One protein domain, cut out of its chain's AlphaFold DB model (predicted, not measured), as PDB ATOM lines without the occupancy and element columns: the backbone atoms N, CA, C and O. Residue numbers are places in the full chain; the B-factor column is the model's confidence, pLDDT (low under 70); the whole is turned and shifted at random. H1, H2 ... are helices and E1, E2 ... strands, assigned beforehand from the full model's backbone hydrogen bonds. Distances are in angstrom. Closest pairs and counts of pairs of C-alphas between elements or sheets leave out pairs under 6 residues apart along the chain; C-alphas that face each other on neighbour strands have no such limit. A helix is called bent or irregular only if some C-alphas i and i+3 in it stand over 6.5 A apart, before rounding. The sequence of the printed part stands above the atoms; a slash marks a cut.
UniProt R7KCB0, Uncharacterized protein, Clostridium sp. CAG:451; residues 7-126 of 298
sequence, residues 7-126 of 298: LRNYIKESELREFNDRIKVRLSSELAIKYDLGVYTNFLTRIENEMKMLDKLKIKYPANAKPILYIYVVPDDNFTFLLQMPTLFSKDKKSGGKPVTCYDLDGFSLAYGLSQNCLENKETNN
ATOM      1  N   LEU A   7     -25.964  39.619  33.043       94.62
ATOM      2  CA  LEU A   7     -24.857  40.385  33.610       94.62
ATOM      3  C   LEU A   7     -23.528  39.704  33.311       94.62
ATOM      4  O   LEU A   7     -22.591  40.358  32.867       94.62
ATOM      5  N   ARG A   8     -23.449  38.382  33.484       94.69
ATOM      6  CA  ARG A   8     -22.234  37.630  33.158       94.69
ATOM      7  C   ARG A   8     -21.833  37.786  31.696       94.69
ATOM      8  O   ARG A   8     -20.643  37.889  31.407       94.69
ATOM      9  N   ASN A   9     -22.798  37.773  30.778       93.81
ATOM     10  CA  ASN A   9     -22.527  37.982  29.356       93.81
ATOM     11  C   ASN A   9     -22.017  39.405  29.096       93.81
ATOM     12  O   ASN A   9     -20.964  39.557  28.485       93.81
ATOM     13  N   TYR A  10     -22.675  40.419  29.666       95.19
ATOM     14  CA  TYR A  10     -22.216  41.808  29.598       95.19
ATOM     15  C   TYR A  10     -20.783  41.978  30.133       95.19
ATOM     16  O   TYR A  10     -19.940  42.580  29.476       95.19
ATOM     17  N   ILE A  11     -20.460  41.390  31.291       95.88
ATOM     18  CA  ILE A  11     -19.126  41.506  31.899       95.88
ATOM     19  C   ILE A  11     -18.044  40.815  31.060       95.88
ATOM     20  O   ILE A  11     -16.925  41.325  30.984       95.88
ATOM     21  N   LYS A  12     -18.350  39.705  30.379       94.31
ATOM     22  CA  LYS A  12     -17.393  39.047  29.467       94.31
ATOM     23  C   LYS A  12     -16.990  39.922  28.283       94.31
ATOM     24  O   LYS A  12     -15.862  39.803  27.819       94.31
ATOM     25  N   GLU A  13     -17.910  40.746  27.795       95.06
ATOM     26  CA  GLU A  13     -17.690  41.649  26.659       95.06
ATOM     27  C   GLU A  13     -17.195  43.035  27.100       95.06
ATOM     28  O   GLU A  13     -16.798  43.848  26.270       95.06
ATOM     29  N   SER A  14     -17.195  43.300  28.408       96.69
ATOM     30  CA  SER A  14     -16.778  44.574  28.986       96.69
ATOM     31  C   SER A  14     -15.259  44.756  29.037       96.69
ATOM     32  O   SER A  14     -14.474  43.805  29.128       96.69
ATOM     33  N   GLU A  15     -14.845  46.016  29.071       98.12
ATOM     34  CA  GLU A  15     -13.471  46.416  29.315       98.12
ATOM     35  C   GLU A  15     -13.171  46.488  30.813       98.12
ATOM     36  O   GLU A  15     -14.045  46.757  31.637       98.12
ATOM     37  N   LEU A  16     -11.904  46.265  31.161       98.06
ATOM     38  CA  LEU A  16     -11.388  46.435  32.513       98.06
ATOM     39  C   LEU A  16     -10.585  47.734  32.589       98.06
ATOM     40  O   LEU A  16      -9.711  47.982  31.755       98.06
ATOM     41  N   ARG A  17     -10.858  48.543  33.608       98.19
ATOM     42  CA  ARG A  17     -10.052  49.704  33.983       98.19
ATOM     43  C   ARG A  17      -9.605  49.569  35.430       98.19
ATOM     44  O   ARG A  17     -10.389  49.196  36.300       98.19
ATOM     45  N   GLU A  18      -8.337  49.855  35.680       97.81
ATOM     46  CA  GLU A  18      -7.774  49.855  37.025       97.81
ATOM     47  C   GLU A  18      -7.827  51.277  37.581       97.81
ATOM     48  O   GLU A  18      -7.313  52.207  36.957       97.81
ATOM     49  N   PHE A  19      -8.496  51.454  38.722       97.81
ATOM     50  CA  PHE A  19      -8.507  52.734  39.431       97.81
ATOM     51  C   PHE A  19      -7.334  52.799  40.412       97.81
ATOM     52  O   PHE A  19      -6.630  53.803  40.477       97.81
ATOM     53  N   ASN A  20      -7.104  51.704  41.141       96.88
ATOM     54  CA  ASN A  20      -5.921  51.456  41.964       96.88
ATOM     55  C   ASN A  20      -5.797  49.948  42.272       96.88
ATOM     56  O   ASN A  20      -6.671  49.163  41.901       96.88
ATOM     57  N   ASP A  21      -4.777  49.560  43.042       94.81
ATOM     58  CA  ASP A  21      -4.497  48.173  43.460       94.81
ATOM     59  C   ASP A  21      -5.670  47.446  44.151       94.81
ATOM     60  O   ASP A  21      -5.617  46.235  44.370       94.81
ATOM     61  N   ARG A  22      -6.715  48.171  44.567       95.06
ATOM     62  CA  ARG A  22      -7.845  47.657  45.351       95.06
ATOM     63  C   ARG A  22      -9.197  47.832  44.685       95.06
ATOM     64  O   ARG A  22     -10.154  47.211  45.146       95.06
ATOM     65  N   ILE A  23      -9.288  48.664  43.651       98.19
ATOM     66  CA  ILE A  23     -10.531  48.989  42.959       98.19
ATOM     67  C   ILE A  23     -10.308  48.864  41.459       98.19
ATOM     68  O   ILE A  23      -9.489  49.566  40.860       98.19
ATOM     69  N   LYS A  24     -11.102  47.993  40.844       98.56
ATOM     70  CA  LYS A  24     -11.156  47.800  39.398       98.56
ATOM     71  C   LYS A  24     -12.583  48.004  38.905       98.56
ATOM     72  O   LYS A  24     -13.544  47.729  39.621       98.56
ATOM     73  N   VAL A  25     -12.729  48.481  37.675       98.44
ATOM     74  CA  VAL A  25     -14.025  48.824  37.086       98.44
ATOM     75  C   VAL A  25     -14.225  48.043  35.788       98.44
ATOM     76  O   VAL A  25     -13.351  48.047  34.921       98.44
ATOM     77  N   ARG A  26     -15.369  47.361  35.663       98.25
ATOM     78  CA  ARG A  26     -15.833  46.672  34.446       98.25
ATOM     79  C   ARG A  26     -16.975  47.451  33.816       98.25
ATOM     80  O   ARG A  26     -17.916  47.819  34.518       98.25
ATOM     81  N   LEU A  27     -16.897  47.705  32.515       97.88
ATOM     82  CA  LEU A  27     -17.803  48.620  31.810       97.88
ATOM     83  C   LEU A  27     -17.676  48.472  30.280       97.88
ATOM     84  O   LEU A  27     -16.639  48.023  29.800       97.88
ATOM     85  N   SER A  28     -18.711  48.805  29.501       97.06
ATOM     86  CA  SER A  28     -18.659  48.694  28.029       97.06
ATOM     87  C   SER A  28     -17.657  49.670  27.400       97.06
ATOM     88  O   SER A  28     -17.298  50.673  28.016       97.06
ATOM     89  N   SER A  29     -17.243  49.431  26.153       96.69
ATOM     90  CA  SER A  29     -16.324  50.325  25.431       96.69
ATOM     91  C   SER A  29     -16.807  51.779  25.370       96.69
ATOM     92  O   SER A  29     -16.011  52.706  25.510       96.69
ATOM     93  N   GLU A  30     -18.114  52.015  25.230       95.69
ATOM     94  CA  GLU A  30     -18.680  53.369  25.234       95.69
ATOM     95  C   GLU A  30     -18.542  54.048  26.602       95.69
ATOM     96  O   GLU A  30     -18.201  55.230  26.684       95.69
ATOM     97  N   LEU A  31     -18.778  53.304  27.686       96.62
ATOM     98  CA  LEU A  31     -18.597  53.803  29.049       96.62
ATOM     99  C   LEU A  31     -17.113  53.987  29.389       96.62
ATOM    100  O   LEU A  31     -16.770  54.811  30.238       96.62
ATOM    101  N   ALA A  32     -16.221  53.266  28.708       97.31
ATOM    102  CA  ALA A  32     -14.784  53.336  28.945       97.31
ATOM    103  C   ALA A  32     -14.209  54.672  28.527       97.31
ATOM    104  O   ALA A  32     -13.418  55.252  29.263       97.31
ATOM    105  N   ILE A  33     -14.732  55.234  27.443       97.31
ATOM    106  CA  ILE A  33     -14.416  56.598  27.033       97.31
ATOM    107  C   ILE A  33     -14.763  57.587  28.157       97.31
ATOM    108  O   ILE A  33     -13.969  58.472  28.460       97.31
ATOM    109  N   LYS A  34     -15.913  57.432  28.830       95.81
ATOM    110  CA  LYS A  34     -16.297  58.305  29.955       95.81
ATOM    111  C   LYS A  34     -15.379  58.128  31.166       95.81
ATOM    112  O   LYS A  34     -14.997  59.123  31.783       95.81
ATOM    113  N   TYR A  35     -15.009  56.887  31.488       96.69
ATOM    114  CA  TYR A  35     -14.024  56.601  32.534       96.69
ATOM    115  C   TYR A  35     -12.688  57.290  32.230       96.69
ATOM    116  O   TYR A  35     -12.171  58.016  33.075       96.69
ATOM    117  N   ASP A  36     -12.171  57.115  31.012       97.00
ATOM    118  CA  ASP A  36     -10.869  57.633  30.579       97.00
ATOM    119  C   ASP A  36     -10.856  59.177  30.522       97.00
ATOM    120  O   ASP A  36      -9.825  59.808  30.747       97.00
ATOM    121  N   LEU A  37     -12.019  59.805  30.307       96.44
ATOM    122  CA  LEU A  37     -12.225  61.256  30.423       96.44
ATOM    123  C   LEU A  37     -12.365  61.753  31.876       96.44
ATOM    124  O   LEU A  37     -12.527  62.951  32.104       96.44
ATOM    125  N   GLY A  38     -12.323  60.855  32.860       94.38
ATOM    126  CA  GLY A  38     -12.372  61.183  34.282       94.38
ATOM    127  C   GLY A  38     -13.774  61.433  34.841       94.38
ATOM    128  O   GLY A  38     -13.884  61.867  35.989       94.38
ATOM    129  N   VAL A  39     -14.841  61.129  34.092       94.56
ATOM    130  CA  VAL A  39     -16.239  61.408  34.485       94.56
ATOM    131  C   VAL A  39     -16.627  60.718  35.800       94.56
ATOM    132  O   VAL A  39     -17.430  61.245  36.568       94.56
ATOM    133  N   TYR A  40     -16.031  59.561  36.095       95.19
ATOM    134  CA  TYR A  40     -16.350  58.750  37.277       95.19
ATOM    135  C   TYR A  40     -15.400  58.969  38.466       95.19
ATOM    136  O   TYR A  40     -15.609  58.396  39.535       95.19
ATOM    137  N   THR A  41     -14.368  59.805  38.314       93.50
ATOM    138  CA  THR A  41     -13.262  59.943  39.285       93.50
ATOM    139  C   THR A  41     -13.740  60.319  40.685       93.50
ATOM    140  O   THR A  41     -13.271  59.758  41.676       93.50
ATOM    141  N   ASN A  42     -14.696  61.244  40.777       92.00
ATOM    142  CA  ASN A  42     -15.225  61.729  42.053       92.00
ATOM    143  C   ASN A  42     -15.892  60.609  42.856       92.00
ATOM    144  O   ASN A  42     -15.609  60.438  44.041       92.00
ATOM    145  N   PHE A  43     -16.737  59.816  42.193       92.38
ATOM    146  CA  PHE A  43     -17.398  58.680  42.818       92.38
ATOM    147  C   PHE A  43     -16.387  57.603  43.232       92.38
ATOM    148  O   PHE A  43     -16.420  57.132  44.363       92.38
ATOM    149  N   LEU A  44     -15.433  57.262  42.360       94.94
ATOM    150  CA  LEU A  44     -14.417  56.247  42.666       94.94
ATOM    151  C   LEU A  44     -13.514  56.656  43.837       94.94
ATOM    152  O   LEU A  44     -13.231  55.837  44.708       94.94
ATOM    153  N   THR A  45     -13.130  57.933  43.911       93.88
ATOM    154  CA  THR A  45     -12.365  58.488  45.041       93.88
ATOM    155  C   THR A  45     -13.160  58.406  46.345       93.88
ATOM    156  O   THR A  45     -12.611  58.113  47.407       93.88
ATOM    157  N   ARG A  46     -14.474  58.642  46.281       91.75
ATOM    158  CA  ARG A  46     -15.365  58.511  47.434       91.75
ATOM    159  C   ARG A  46     -15.464  57.061  47.918       91.75
ATOM    160  O   ARG A  46     -15.203  56.818  49.093       91.75
ATOM    161  N   ILE A  47     -15.721  56.114  47.016       94.00
ATOM    162  CA  ILE A  47     -15.745  54.680  47.344       94.00
ATOM    163  C   ILE A  47     -14.400  54.224  47.918       94.00
ATOM    164  O   ILE A  47     -14.357  53.459  48.878       94.00
ATOM    165  N   GLU A  48     -13.281  54.728  47.394       95.88
ATOM    166  CA  GLU A  48     -11.960  54.449  47.958       95.88
ATOM    167  C   GLU A  48     -11.838  54.927  49.414       95.88
ATOM    168  O   GLU A  48     -11.307  54.207  50.263       95.88
ATOM    169  N   ASN A  49     -12.337  56.124  49.730       94.88
ATOM    170  CA  ASN A  49     -12.319  56.656  51.092       94.88
ATOM    171  C   ASN A  49     -13.203  55.845  52.046       94.88
ATOM    172  O   ASN A  49     -12.800  55.585  53.180       94.88
ATOM    173  N   GLU A  50     -14.372  55.405  51.591       95.19
ATOM    174  CA  GLU A  50     -15.289  54.568  52.368       95.19
ATOM    175  C   GLU A  50     -14.710  53.162  52.598       95.19
ATOM    176  O   GLU A  50     -14.704  52.665  53.726       95.19
ATOM    177  N   MET A  51     -14.078  52.561  51.584       95.81
ATOM    178  CA  MET A  51     -13.317  51.317  51.747       95.81
ATOM    179  C   MET A  51     -12.173  51.479  52.759       95.81
ATOM    180  O   MET A  51     -12.018  50.636  53.644       95.81
ATOM    181  N   LYS A  52     -11.436  52.601  52.721       96.06
ATOM    182  CA  LYS A  52     -10.416  52.936  53.737       96.06
ATOM    183  C   LYS A  52     -11.002  53.070  55.144       96.06
ATOM    184  O   LYS A  52     -10.284  52.854  56.122       96.06
ATOM    185  N   MET A  53     -12.275  53.447  55.287       96.81
ATOM    186  CA  MET A  53     -12.948  53.426  56.587       96.81
ATOM    187  C   MET A  53     -13.167  51.990  57.051       96.81
ATOM    188  O   MET A  53     -12.748  51.670  58.162       96.81
ATOM    189  N   LEU A  54     -13.726  51.122  56.202       96.38
ATOM    190  CA  LEU A  54     -13.936  49.703  56.518       96.38
ATOM    191  C   LEU A  54     -12.621  48.973  56.840       96.38
ATOM    192  O   LEU A  54     -12.585  48.135  57.739       96.38
ATOM    193  N   ASP A  55     -11.506  49.350  56.216       94.56
ATOM    194  CA  ASP A  55     -10.185  48.776  56.517       94.56
ATOM    195  C   ASP A  55      -9.706  49.003  57.950       94.56
ATOM    196  O   ASP A  55      -8.896  48.229  58.470       94.56
ATOM    197  N   LYS A  56     -10.210  50.044  58.626       95.44
ATOM    198  CA  LYS A  56      -9.897  50.292  60.043       95.44
ATOM    199  C   LYS A  56     -10.379  49.150  60.933       95.44
ATOM    200  O   LYS A  56      -9.792  48.936  61.990       95.44
ATOM    201  N   LEU A  57     -11.382  48.394  60.476       95.69
ATOM    202  CA  LEU A  57     -11.899  47.199  61.140       95.69
ATOM    203  C   LEU A  57     -10.969  45.987  60.992       95.69
ATOM    204  O   LEU A  57     -11.247  44.942  61.573       95.69
ATOM    205  N   LYS A  58      -9.875  46.094  60.218       95.12
ATOM    206  CA  LYS A  58      -8.823  45.069  60.077       95.12
ATOM    207  C   LYS A  58      -9.393  43.657  59.888       95.12
ATOM    208  O   LYS A  58      -8.963  42.707  60.547       95.12
ATOM    209  N   ILE A  59     -10.400  43.541  59.023       94.56
ATOM    210  CA  ILE A  59     -11.122  42.292  58.779       94.56
ATOM    211  C   ILE A  59     -10.160  41.249  58.202       94.56
ATOM    212  O   ILE A  59      -9.433  41.501  57.241       94.56
ATOM    213  N   LYS A  60     -10.149  40.060  58.804       93.38
ATOM    214  CA  LYS A  60      -9.317  38.926  58.403       93.38
ATOM    215  C   LYS A  60     -10.081  38.057  57.414       93.38
ATOM    216  O   LYS A  60     -10.842  37.172  57.804       93.38
ATOM    217  N   TYR A  61      -9.860  38.302  56.129       92.50
ATOM    218  CA  TYR A  61     -10.490  37.515  55.073       92.50
ATOM    219  C   TYR A  61     -10.007  36.053  55.059       92.50
ATOM    220  O   TYR A  61      -8.863  35.763  55.438       92.50
ATOM    221  N   PRO A  62     -10.857  35.111  54.606       87.31
ATOM    222  CA  PRO A  62     -10.493  33.706  54.465       87.31
ATOM    223  C   PRO A  62      -9.182  33.512  53.697       87.31
ATOM    224  O   PRO A  62      -8.915  34.197  52.716       87.31
ATOM    225  N   ALA A  63      -8.357  32.566  54.158       84.25
ATOM    226  CA  ALA A  63      -7.053  32.251  53.561       84.25
ATOM    227  C   ALA A  63      -6.093  33.457  53.425       84.25
ATOM    228  O   ALA A  63      -5.174  33.413  52.612       84.25
ATOM    229  N   ASN A  64      -6.280  34.513  54.232       78.12
ATOM    230  CA  ASN A  64      -5.543  35.779  54.138       78.12
ATOM    231  C   ASN A  64      -5.660  36.443  52.754       78.12
ATOM    232  O   ASN A  64      -4.721  37.099  52.293       78.12
ATOM    233  N   ALA A  65      -6.805  36.259  52.089       87.44
ATOM    234  CA  ALA A  65      -7.093  36.903  50.819       87.44
ATOM    235  C   ALA A  65      -7.051  38.436  50.944       87.44
ATOM    236  O   ALA A  65      -7.335  39.012  51.996       87.44
ATOM    237  N   LYS A  66      -6.718  39.094  49.835       91.50
ATOM    238  CA  LYS A  66      -6.801  40.549  49.666       91.50
ATOM    239  C   LYS A  66      -7.726  40.838  48.482       91.50
ATOM    240  O   LYS A  66      -7.225  41.174  47.413       91.50
ATOM    241  N   PRO A  67      -9.038  40.589  48.637       93.25
ATOM    242  CA  PRO A  67      -9.976  40.701  47.531       93.25
ATOM    243  C   PRO A  67     -10.021  42.131  46.986       93.25
ATOM    244  O   PRO A  67      -9.985  43.103  47.746       93.25
ATOM    245  N   ILE A  68     -10.109  42.241  45.664       97.06
ATOM    246  CA  ILE A  68     -10.280  43.510  44.954       97.06
ATOM    247  C   ILE A  68     -11.768  43.854  44.876       97.06
ATOM    248  O   ILE A  68     -12.610  43.002  44.579       97.06
ATOM    249  N   LEU A  69     -12.107  45.117  45.133       98.00
ATOM    250  CA  LEU A  69     -13.444  45.625  44.868       98.00
ATOM    251  C   LEU A  69     -13.608  45.814  43.361       98.00
ATOM    252  O   LEU A  69     -12.957  46.665  42.754       98.00
ATOM    253  N   TYR A  70     -14.506  45.035  42.771       98.50
ATOM    254  CA  TYR A  70     -14.947  45.244  41.402       98.50
ATOM    255  C   TYR A  70     -16.211  46.093  41.377       98.50
ATOM    256  O   TYR A  70     -17.174  45.804  42.086       98.50
ATOM    257  N   ILE A  71     -16.210  47.125  40.538       98.12
ATOM    258  CA  ILE A  71     -17.379  47.956  40.247       98.12
ATOM    259  C   ILE A  71     -17.831  47.655  38.820       98.12
ATOM    260  O   ILE A  71     -17.063  47.810  37.873       98.12
ATOM    261  N   TYR A  72     -19.069  47.201  38.662       97.94
ATOM    262  CA  TYR A  72     -19.669  46.843  37.381       97.94
ATOM    263  C   TYR A  72     -20.597  47.970  36.939       97.94
ATOM    264  O   TYR A  72     -21.707  48.103  37.454       97.94
ATOM    265  N   VAL A  73     -20.138  48.788  35.993       97.19
ATOM    266  CA  VAL A  73     -20.902  49.925  35.473       97.19
ATOM    267  C   VAL A  73     -21.695  49.481  34.250       97.19
ATOM    268  O   VAL A  73     -21.133  48.976  33.273       97.19
ATOM    269  N   VAL A  74     -23.011  49.669  34.306       95.69
ATOM    270  CA  VAL A  74     -23.951  49.280  33.249       95.69
ATOM    271  C   VAL A  74     -24.669  50.496  32.647       95.69
ATOM    272  O   VAL A  74     -24.814  51.517  33.326       95.69
ATOM    273  N   PRO A  75     -25.153  50.416  31.393       93.50
ATOM    274  CA  PRO A  75     -25.943  51.486  30.786       93.50
ATOM    275  C   PRO A  75     -27.251  51.743  31.544       93.50
ATOM    276  O   PRO A  75     -27.900  50.801  32.008       93.50
ATOM    277  N   ASP A  76     -27.673  53.008  31.611       89.94
ATOM    278  CA  ASP A  76     -28.867  53.414  32.371       89.94
ATOM    279  C   ASP A  76     -30.145  52.773  31.837       89.94
ATOM    280  O   ASP A  76     -30.965  52.306  32.612       89.94
ATOM    281  N   ASP A  77     -30.313  52.671  30.520       86.12
ATOM    282  CA  ASP A  77     -31.562  52.161  29.937       86.12
ATOM    283  C   ASP A  77     -31.814  50.676  30.259       86.12
ATOM    284  O   ASP A  77     -32.951  50.210  30.231       86.12
ATOM    285  N   ASN A  78     -30.759  49.938  30.627       84.50
ATOM    286  CA  ASN A  78     -30.800  48.494  30.856       84.50
ATOM    287  C   ASN A  78     -30.441  48.087  32.293       84.50
ATOM    288  O   ASN A  78     -30.366  46.890  32.585       84.50
ATOM    289  N   PHE A  79     -30.217  49.040  33.205       89.25
ATOM    290  CA  PHE A  79     -29.659  48.722  34.525       89.25
ATOM    291  C   PHE A  79     -30.558  47.795  35.350       89.25
ATOM    292  O   PHE A  79     -30.065  46.888  36.017       89.25
ATOM    293  N   THR A  80     -31.881  47.982  35.288       87.50
ATOM    294  CA  THR A  80     -32.835  47.160  36.051       87.50
ATOM    295  C   THR A  80     -32.757  45.693  35.652       87.50
ATOM    296  O   THR A  80     -32.801  44.816  36.513       87.50
ATOM    297  N   PHE A  81     -32.590  45.437  34.356       88.25
ATOM    298  CA  PHE A  81     -32.460  44.107  33.788       88.25
ATOM    299  C   PHE A  81     -31.087  43.499  34.080       88.25
ATOM    300  O   PHE A  81     -31.009  42.396  34.620       88.25
ATOM    301  N   LEU A  82     -30.010  44.237  33.790       91.12
ATOM    302  CA  LEU A  82     -28.638  43.759  33.971       91.12
ATOM    303  C   LEU A  82     -28.317  43.492  35.445       91.12
ATOM    304  O   LEU A  82     -27.749  42.460  35.767       91.12
ATOM    305  N   LEU A  83     -28.729  44.373  36.357       91.06
ATOM    306  CA  LEU A  83     -28.481  44.205  37.794       91.06
ATOM    307  C   LEU A  83     -29.557  43.360  38.496       91.06
ATOM    308  O   LEU A  83     -29.483  43.151  39.711       91.06
ATOM    309  N   GLN A  84     -30.567  42.886  37.755       87.75
ATOM    310  CA  GLN A  84     -31.715  42.146  38.286       87.75
ATOM    311  C   GLN A  84     -32.327  42.866  39.499       87.75
ATOM    312  O   GLN A  84     -32.417  42.323  40.607       87.75
ATOM    313  N   MET A  85     -32.661  44.145  39.319       82.75
ATOM    314  CA  MET A  85     -33.285  44.951  40.365       82.75
ATOM    315  C   MET A  85     -34.715  44.456  40.609       82.75
ATOM    316  O   MET A  85     -35.460  44.266  39.643       82.75
ATOM    317  N   PRO A  86     -35.147  44.262  41.869       72.62
ATOM    318  CA  PRO A  86     -36.520  43.860  42.133       72.62
ATOM    319  C   PRO A  86     -37.493  44.941  41.651       72.62
ATOM    320  O   PRO A  86     -37.352  46.116  41.994       72.62
ATOM    321  N   THR A  87     -38.515  44.531  40.899       69.38
ATOM    322  CA  THR A  87     -39.496  45.428  40.262       69.38
ATOM    323  C   THR A  87     -40.194  46.362  41.248       69.38
ATOM    324  O   THR A  87     -40.468  47.514  40.914       69.38
ATOM    325  N   LEU A  88     -40.430  45.899  42.480       64.94
ATOM    326  CA  LEU A  88     -41.017  46.697  43.558       64.94
ATOM    327  C   LEU A  88     -40.161  47.926  43.913       64.94
ATOM    328  O   LEU A  88     -40.702  48.976  44.247       64.94
ATOM    329  N   PHE A  89     -38.835  47.804  43.818       61.00
ATOM    330  CA  PHE A  89     -37.881  48.848  44.200       61.00
ATOM    331  C   PHE A  89     -37.321  49.631  43.013       61.00
ATOM    332  O   PHE A  89     -36.636  50.629  43.237       61.00
ATOM    333  N   SER A  90     -37.569  49.190  41.777       62.34
ATOM    334  CA  SER A  90     -37.049  49.815  40.556       62.34
ATOM    335  C   SER A  90     -38.096  50.571  39.745       62.34
ATOM    336  O   SER A  90     -37.741  51.220  38.763       62.34
ATOM    337  N   LYS A  91     -39.378  50.485  40.122       64.00
ATOM    338  CA  LYS A  91     -40.455  51.193  39.429       64.00
ATOM    339  C   LYS A  91     -40.155  52.697  39.409       64.00
ATOM    340  O   LYS A  91     -39.909  53.294  40.452       64.00
ATOM    341  N   ASP A  92     -40.120  53.268  38.206       68.62
ATOM    342  CA  ASP A  92     -39.851  54.685  37.924       68.62
ATOM    343  C   ASP A  92     -38.445  55.198  38.309       68.62
ATOM    344  O   ASP A  92     -38.177  56.401  38.230       68.62
ATOM    345  N   LYS A  93     -37.507  54.310  38.674       71.75
ATOM    346  CA  LYS A  93     -36.114  54.699  38.933       71.75
ATOM    347  C   LYS A  93     -35.341  54.887  37.633       71.75
ATOM    348  O   LYS A  93     -35.335  54.015  36.769       71.75
ATOM    349  N   LYS A  94     -34.630  56.012  37.540       79.06
ATOM    350  CA  LYS A  94     -33.695  56.310  36.443       79.06
ATOM    351  C   LYS A  94     -32.272  55.826  36.721       79.06
ATOM    352  O   LYS A  94     -31.462  55.813  35.807       79.06
ATOM    353  N   SER A  95     -31.971  55.470  37.967       82.62
ATOM    354  CA  SER A  95     -30.643  55.074  38.426       82.62
ATOM    355  C   SER A  95     -30.739  54.061  39.564       82.62
ATOM    356  O   SER A  95     -31.773  53.955  40.239       82.62
ATOM    357  N   GLY A  96     -29.664  53.315  39.800       85.44
ATOM    358  CA  GLY A  96     -29.549  52.472  40.978       85.44
ATOM    359  C   GLY A  96     -28.286  51.627  41.005       85.44
ATOM    360  O   GLY A  96     -27.611  51.429  39.997       85.44
ATOM    361  N   GLY A  97     -28.016  51.088  42.187       88.94
ATOM    362  CA  GLY A  97     -26.959  50.119  42.408       88.94
ATOM    363  C   GLY A  97     -27.364  49.067  43.420       88.94
ATOM    364  O   GLY A  97     -28.323  49.263  44.167       88.94
ATOM    365  N   LYS A  98     -26.645  47.949  43.394       90.19
ATOM    366  CA  LYS A  98     -26.706  46.892  44.404       90.19
ATOM    367  C   LYS A  98     -25.464  45.998  44.316       90.19
ATOM    368  O   LYS A  98     -24.847  45.912  43.247       90.19
ATOM    369  N   PRO A  99     -25.138  45.260  45.382       93.00
ATOM    370  CA  PRO A  99     -24.259  44.109  45.297       93.00
ATOM    371  C   PRO A  99     -24.789  43.087  44.277       93.00
ATOM    372  O   PRO A  99     -25.978  42.754  44.246       93.00
ATOM    373  N   VAL A 100     -23.895  42.588  43.427       94.00
ATOM    374  CA  VAL A 100     -24.161  41.568  42.400       94.00
ATOM    375  C   VAL A 100     -23.070  40.507  42.437       94.00
ATOM    376  O   VAL A 100     -21.996  40.754  42.969       94.00
ATOM    377  N   THR A 101     -23.315  39.323  41.876       94.19
ATOM    378  CA  THR A 101     -22.287  38.278  41.771       94.19
ATOM    379  C   THR A 101     -21.025  38.821  41.102       94.19
ATOM    380  O   THR A 101     -21.102  39.407  40.023       94.19
ATOM    381  N   CYS A 102     -19.865  38.612  41.727       96.12
ATOM    382  CA  CYS A 102     -18.583  38.916  41.104       96.12
ATOM    383  C   CYS A 102     -18.169  37.769  40.178       96.12
ATOM    384  O   CYS A 102     -18.216  36.596  40.556       96.12
ATOM    385  N   TYR A 103     -17.742  38.105  38.967       95.94
ATOM    386  CA  TYR A 103     -17.243  37.150  37.978       95.94
ATOM    387  C   TYR A 103     -15.714  37.172  37.840       95.94
ATOM    388  O   TYR A 103     -15.162  36.366  37.088       95.94
ATOM    389  N   ASP A 104     -15.030  38.060  38.566       96.06
ATOM    390  CA  ASP A 104     -13.575  38.195  38.575       96.06
ATOM    391  C   ASP A 104     -12.953  37.417  39.753       96.06
ATOM    392  O   ASP A 104     -13.359  37.554  40.905       96.06
ATOM    393  N   LEU A 105     -11.955  36.574  39.462       92.12
ATOM    394  CA  LEU A 105     -11.432  35.565  40.402       92.12
ATOM    395  C   LEU A 105     -10.627  36.131  41.585       92.12
ATOM    396  O   LEU A 105     -10.498  35.461  42.606       92.12
ATOM    397  N   ASP A 106     -10.050  37.321  41.436       94.31
ATOM    398  CA  ASP A 106      -9.281  38.036  42.465       94.31
ATOM    399  C   ASP A 106     -10.155  38.999  43.294       94.31
ATOM    400  O   ASP A 106      -9.650  39.717  44.162       94.31
ATOM    401  N   GLY A 107     -11.464  39.030  43.026       94.38
ATOM    402  CA  GLY A 107     -12.409  39.941  43.653       94.38
ATOM    403  C   GLY A 107     -13.028  39.449  44.962       94.38
ATOM    404  O   GLY A 107     -12.766  38.350  45.460       94.38
ATOM    405  N   PHE A 108     -13.905  40.285  45.518       95.44
ATOM    406  CA  PHE A 108     -14.904  39.832  46.486       95.44
ATOM    407  C   PHE A 108     -15.865  38.803  45.860       95.44
ATOM    408  O   PHE A 108     -15.947  38.710  44.639       95.44
ATOM    409  N   SER A 109     -16.624  38.044  46.667       93.81
ATOM    410  CA  SER A 109     -17.679  37.163  46.127       93.81
ATOM    411  C   SER A 109     -18.785  37.961  45.417       93.81
ATOM    412  O   SER A 109     -19.448  37.446  44.516       93.81
ATOM    413  N   LEU A 110     -18.971  39.224  45.814       95.56
ATOM    414  CA  LEU A 110     -19.857  40.189  45.170       95.56
ATOM    415  C   LEU A 110     -19.069  41.380  44.608       95.56
ATOM    416  O   LEU A 110     -18.075  41.809  45.185       95.56
ATOM    417  N   ALA A 111     -19.530  41.917  43.485       97.44
ATOM    418  CA  ALA A 111     -19.114  43.190  42.913       97.44
ATOM    419  C   ALA A 111     -20.175  44.262  43.207       97.44
ATOM    420  O   ALA A 111     -21.324  43.938  43.523       97.44
ATOM    421  N   TYR A 112     -19.820  45.540  43.067       96.94
ATOM    422  CA  TYR A 112     -20.789  46.629  43.145       96.94
ATOM    423  C   TYR A 112     -21.353  46.936  41.754       96.94
ATOM    424  O   TYR A 112     -20.673  47.538  40.926       96.94
ATOM    425  N   GLY A 113     -22.585  46.515  41.480       96.25
ATOM    426  CA  GLY A 113     -23.278  46.832  40.233       96.25
ATOM    427  C   GLY A 113     -23.946  48.200  40.300       96.25
ATOM    428  O   GLY A 113     -24.718  48.446  41.225       96.25
ATOM    429  N   LEU A 114     -23.683  49.072  39.326       94.69
ATOM    430  CA  LEU A 114     -24.180  50.450  39.289       94.69
ATOM    431  C   LEU A 114     -24.583  50.865  37.870       94.69
ATOM    432  O   LEU A 114     -23.868  50.580  36.910       94.69
ATOM    433  N   SER A 115     -25.690  51.593  37.728       94.00
ATOM    434  CA  SER A 115     -25.967  52.339  36.492       94.00
ATOM    435  C   SER A 115     -24.968  53.490  36.326       94.00
ATOM    436  O   SER A 115     -24.574  54.110  37.314       94.00
ATOM    437  N   GLN A 116     -24.547  53.795  35.094       93.62
ATOM    438  CA  GLN A 116     -23.541  54.837  34.827       93.62
ATOM    439  C   GLN A 116     -23.891  56.180  35.486       93.62
ATOM    440  O   GLN A 116     -23.026  56.814  36.087       93.62
ATOM    441  N   ASN A 117     -25.161  56.585  35.473       90.44
ATOM    442  CA  ASN A 117     -25.595  57.857  36.039       90.44
ATOM    443  C   ASN A 117     -25.531  57.924  37.577       90.44
ATOM    444  O   ASN A 117     -25.623  59.017  38.129       90.44
ATOM    445  N   CYS A 118     -25.350  56.798  38.280       89.00
ATOM    446  CA  CYS A 118     -25.038  56.809  39.711       89.00
ATOM    447  C   CYS A 118     -23.630  57.346  39.987       89.00
ATOM    448  O   CYS A 118     -23.389  57.857  41.081       89.00
ATOM    449  N   LEU A 119     -22.715  57.204  39.023       90.50
ATOM    450  CA  LEU A 119     -21.327  57.640  39.132       90.50
ATOM    451  C   LEU A 119     -21.149  59.064  38.595       90.50
ATOM    452  O   LEU A 119     -20.332  59.825  39.112       90.50
ATOM    453  N   GLU A 120     -21.902  59.421  37.552       88.62
ATOM    454  CA  GLU A 120     -21.847  60.746  36.933       88.62
ATOM    455  C   GLU A 120     -22.347  61.836  37.891       88.62
ATOM    456  O   GLU A 120     -23.348  61.673  38.582       88.62
ATOM    457  N   ASN A 121     -21.678  62.991  37.886       68.12
ATOM    458  CA  ASN A 121     -22.128  64.210  38.574       68.12
ATOM    459  C   ASN A 121     -22.305  64.086  40.099       68.12
ATOM    460  O   ASN A 121     -23.011  64.891  40.706       68.12
ATOM    461  N   LYS A 122     -21.655  63.111  40.743       72.44
ATOM    462  CA  LYS A 122     -21.628  63.022  42.207       72.44
ATOM    463  C   LYS A 122     -20.803  64.173  42.784       72.44
ATOM    464  O   LYS A 122     -19.588  64.250  42.574       72.44
ATOM    465  N   GLU A 123     -21.475  65.061  43.514       66.38
ATOM    466  CA  GLU A 123     -20.813  66.079  44.326       66.38
ATOM    467  C   GLU A 123     -19.968  65.406  45.416       66.38
ATOM    468  O   GLU A 123     -20.393  64.455  46.073       66.38
ATOM    469  N   THR A 124     -18.735  65.883  45.582       61.09
ATOM    470  CA  THR A 124     -17.750  65.320  46.519       61.09
ATOM    471  C   THR A 124     -17.803  65.949  47.907       61.09
ATOM    472  O   THR A 124     -17.132  65.469  48.818       61.09
ATOM    473  N   ASN A 125     -18.541  67.047  48.074       57.69
ATOM    474  CA  ASN A 125     -18.442  67.890  49.257       57.69
ATOM    475  C   ASN A 125     -19.660  67.699  50.163       57.69
ATOM    476  O   ASN A 125     -20.790  67.764  49.700       57.69
ATOM    477  N   ASN A 126     -19.402  67.538  51.463       59.91
ATOM    478  CA  ASN A 126     -20.402  67.508  52.537       59.91
ATOM    479  C   ASN A 126     -21.464  66.423  52.384       59.91
ATOM    480  O   ASN A 126     -22.660  66.699  52.343       59.91
TER     481      ASN A 126
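What this domain is: This is residues 7 to 126 of the 298 residues of an uncharacterized protein of Clostridium sp. CAG:451 (UniProt R7KCB0). One strongly twisted sheet of five strands makes the core, with H2 and the long H3 over one face and H1 and H4 over the other: three layers, a sheet with helices on both faces. H3 runs on past the sheet, so that residues 52 to 60, of which 52 to 57 belong to H3, stick out, while the short H5 lies off the sheet. The 120 printed residues hold six named helices and five named strands in the order H1 E1 E2 H2 H3 E3 H4 H5 E4 E5 H6, and the class is mixed, helices and strands. The sheet is mixed too, in the order E1 E2 E3 E5 E4. The whole is compact, with a radius of gyration of the C-alphas of 14.4 A and spans of 40 by 32 by 29 A.

How they stand to each other: Start at H1, residues 7 to 13, which is on the sheet at a height of 8.0 A; its closest C-alpha to E2, residues 23 to 27, is that of Ile 11, 6.6 A from that of Arg 26. Next, E1, residues 15 to 20, forms a hairpin with E2, antiparallel at 158 degrees; look for N 17 and O 25, 2.9 A apart. H2, residues 29 to 36, is on the face opposite H1 at a height of 8.2 A, over E2 and along it at 7 degrees on the local plane; its closest C-alpha to E1 is that of Ser 29, 6.2 A from that of Glu 15. H3, residues 41 to 57, is on the same face as H2 at a height of 9.1 A, over E2 and slantwise to it at 38 degrees on the local plane; the closest C-alphas of the two are those of Ile 23 and Glu 48, 7.5 A apart. E2, H2, H3 and E3, residues 69 to 74, form a strand-helix-strand unit, two parallel neighbour strands with helices between, and its crossover is left-handed. Between E2 and E3, find N 26 and O 71, 2.8 A apart. H4, residues 76 to 82, has a height of 7.8 A over the sheet and lies over E5, residues 110 to 115; the closest C-alphas are those of Asp 76 and Ser 115, 5.2 A apart. H5, residues 87 to 90, is not on the sheet; it is close to H4 but not clearly touching, with the C-alphas of Thr 80 and Ser 90 closest at 6.7 A. E4, residues 97 to 101, forms a hairpin with E5, antiparallel at 142 degrees, with N 100 and O 111 2.9 A apart. E5 is parallel to E3 at 32 degrees, with N 72 and O 112 2.8 A apart. H6, residues 116 to 119, only grazes the sheet and only just touches H3, with 3 pairs of C-alphas within 8 A, by residues 42 to 44 of H3 alone; the closest are those of Phe 43 and Leu 119, 5.5 A apart. In H1 every O i to N i+4 pair is within hydrogen-bond range, against 3 of 4 in H2, 11 of 13 in H3 and 1 of 3 in H4, where 3 of 4 O i to N i+3 pairs are; H5 and H6 are too short for an O i to N i+4 pair.

Where its parts are: Find C-alpha 7 at (-24.857, 40.385, 33.610), where H1 begins. E1 is 15.6 A long and E2 13.3 A; H2 measures 10.5 A. Find C-alpha 41 at (-13.262, 59.943, 39.285); from there H3 runs 25.3 A to C-alpha 57. E3 and E5 are each 16.1 A long and E4 12.7 A. H4 is irregular: C-alphas 77 and 80 are 8.0 A apart. H5 is short, and H6 ends at C-alpha 119, at (-21.327, 57.640, 39.132).

The domain as a whole: The C-alphas of Ala 63 and Asp 92 are the two farthest apart, 42.7 A. The printed part has no cut; the one long link, of 11 residues, joins H3 to E3. The mean pLDDT of the printed part is 90.4, and residues 87 to 92, 121 and 123 to 126 are under 70.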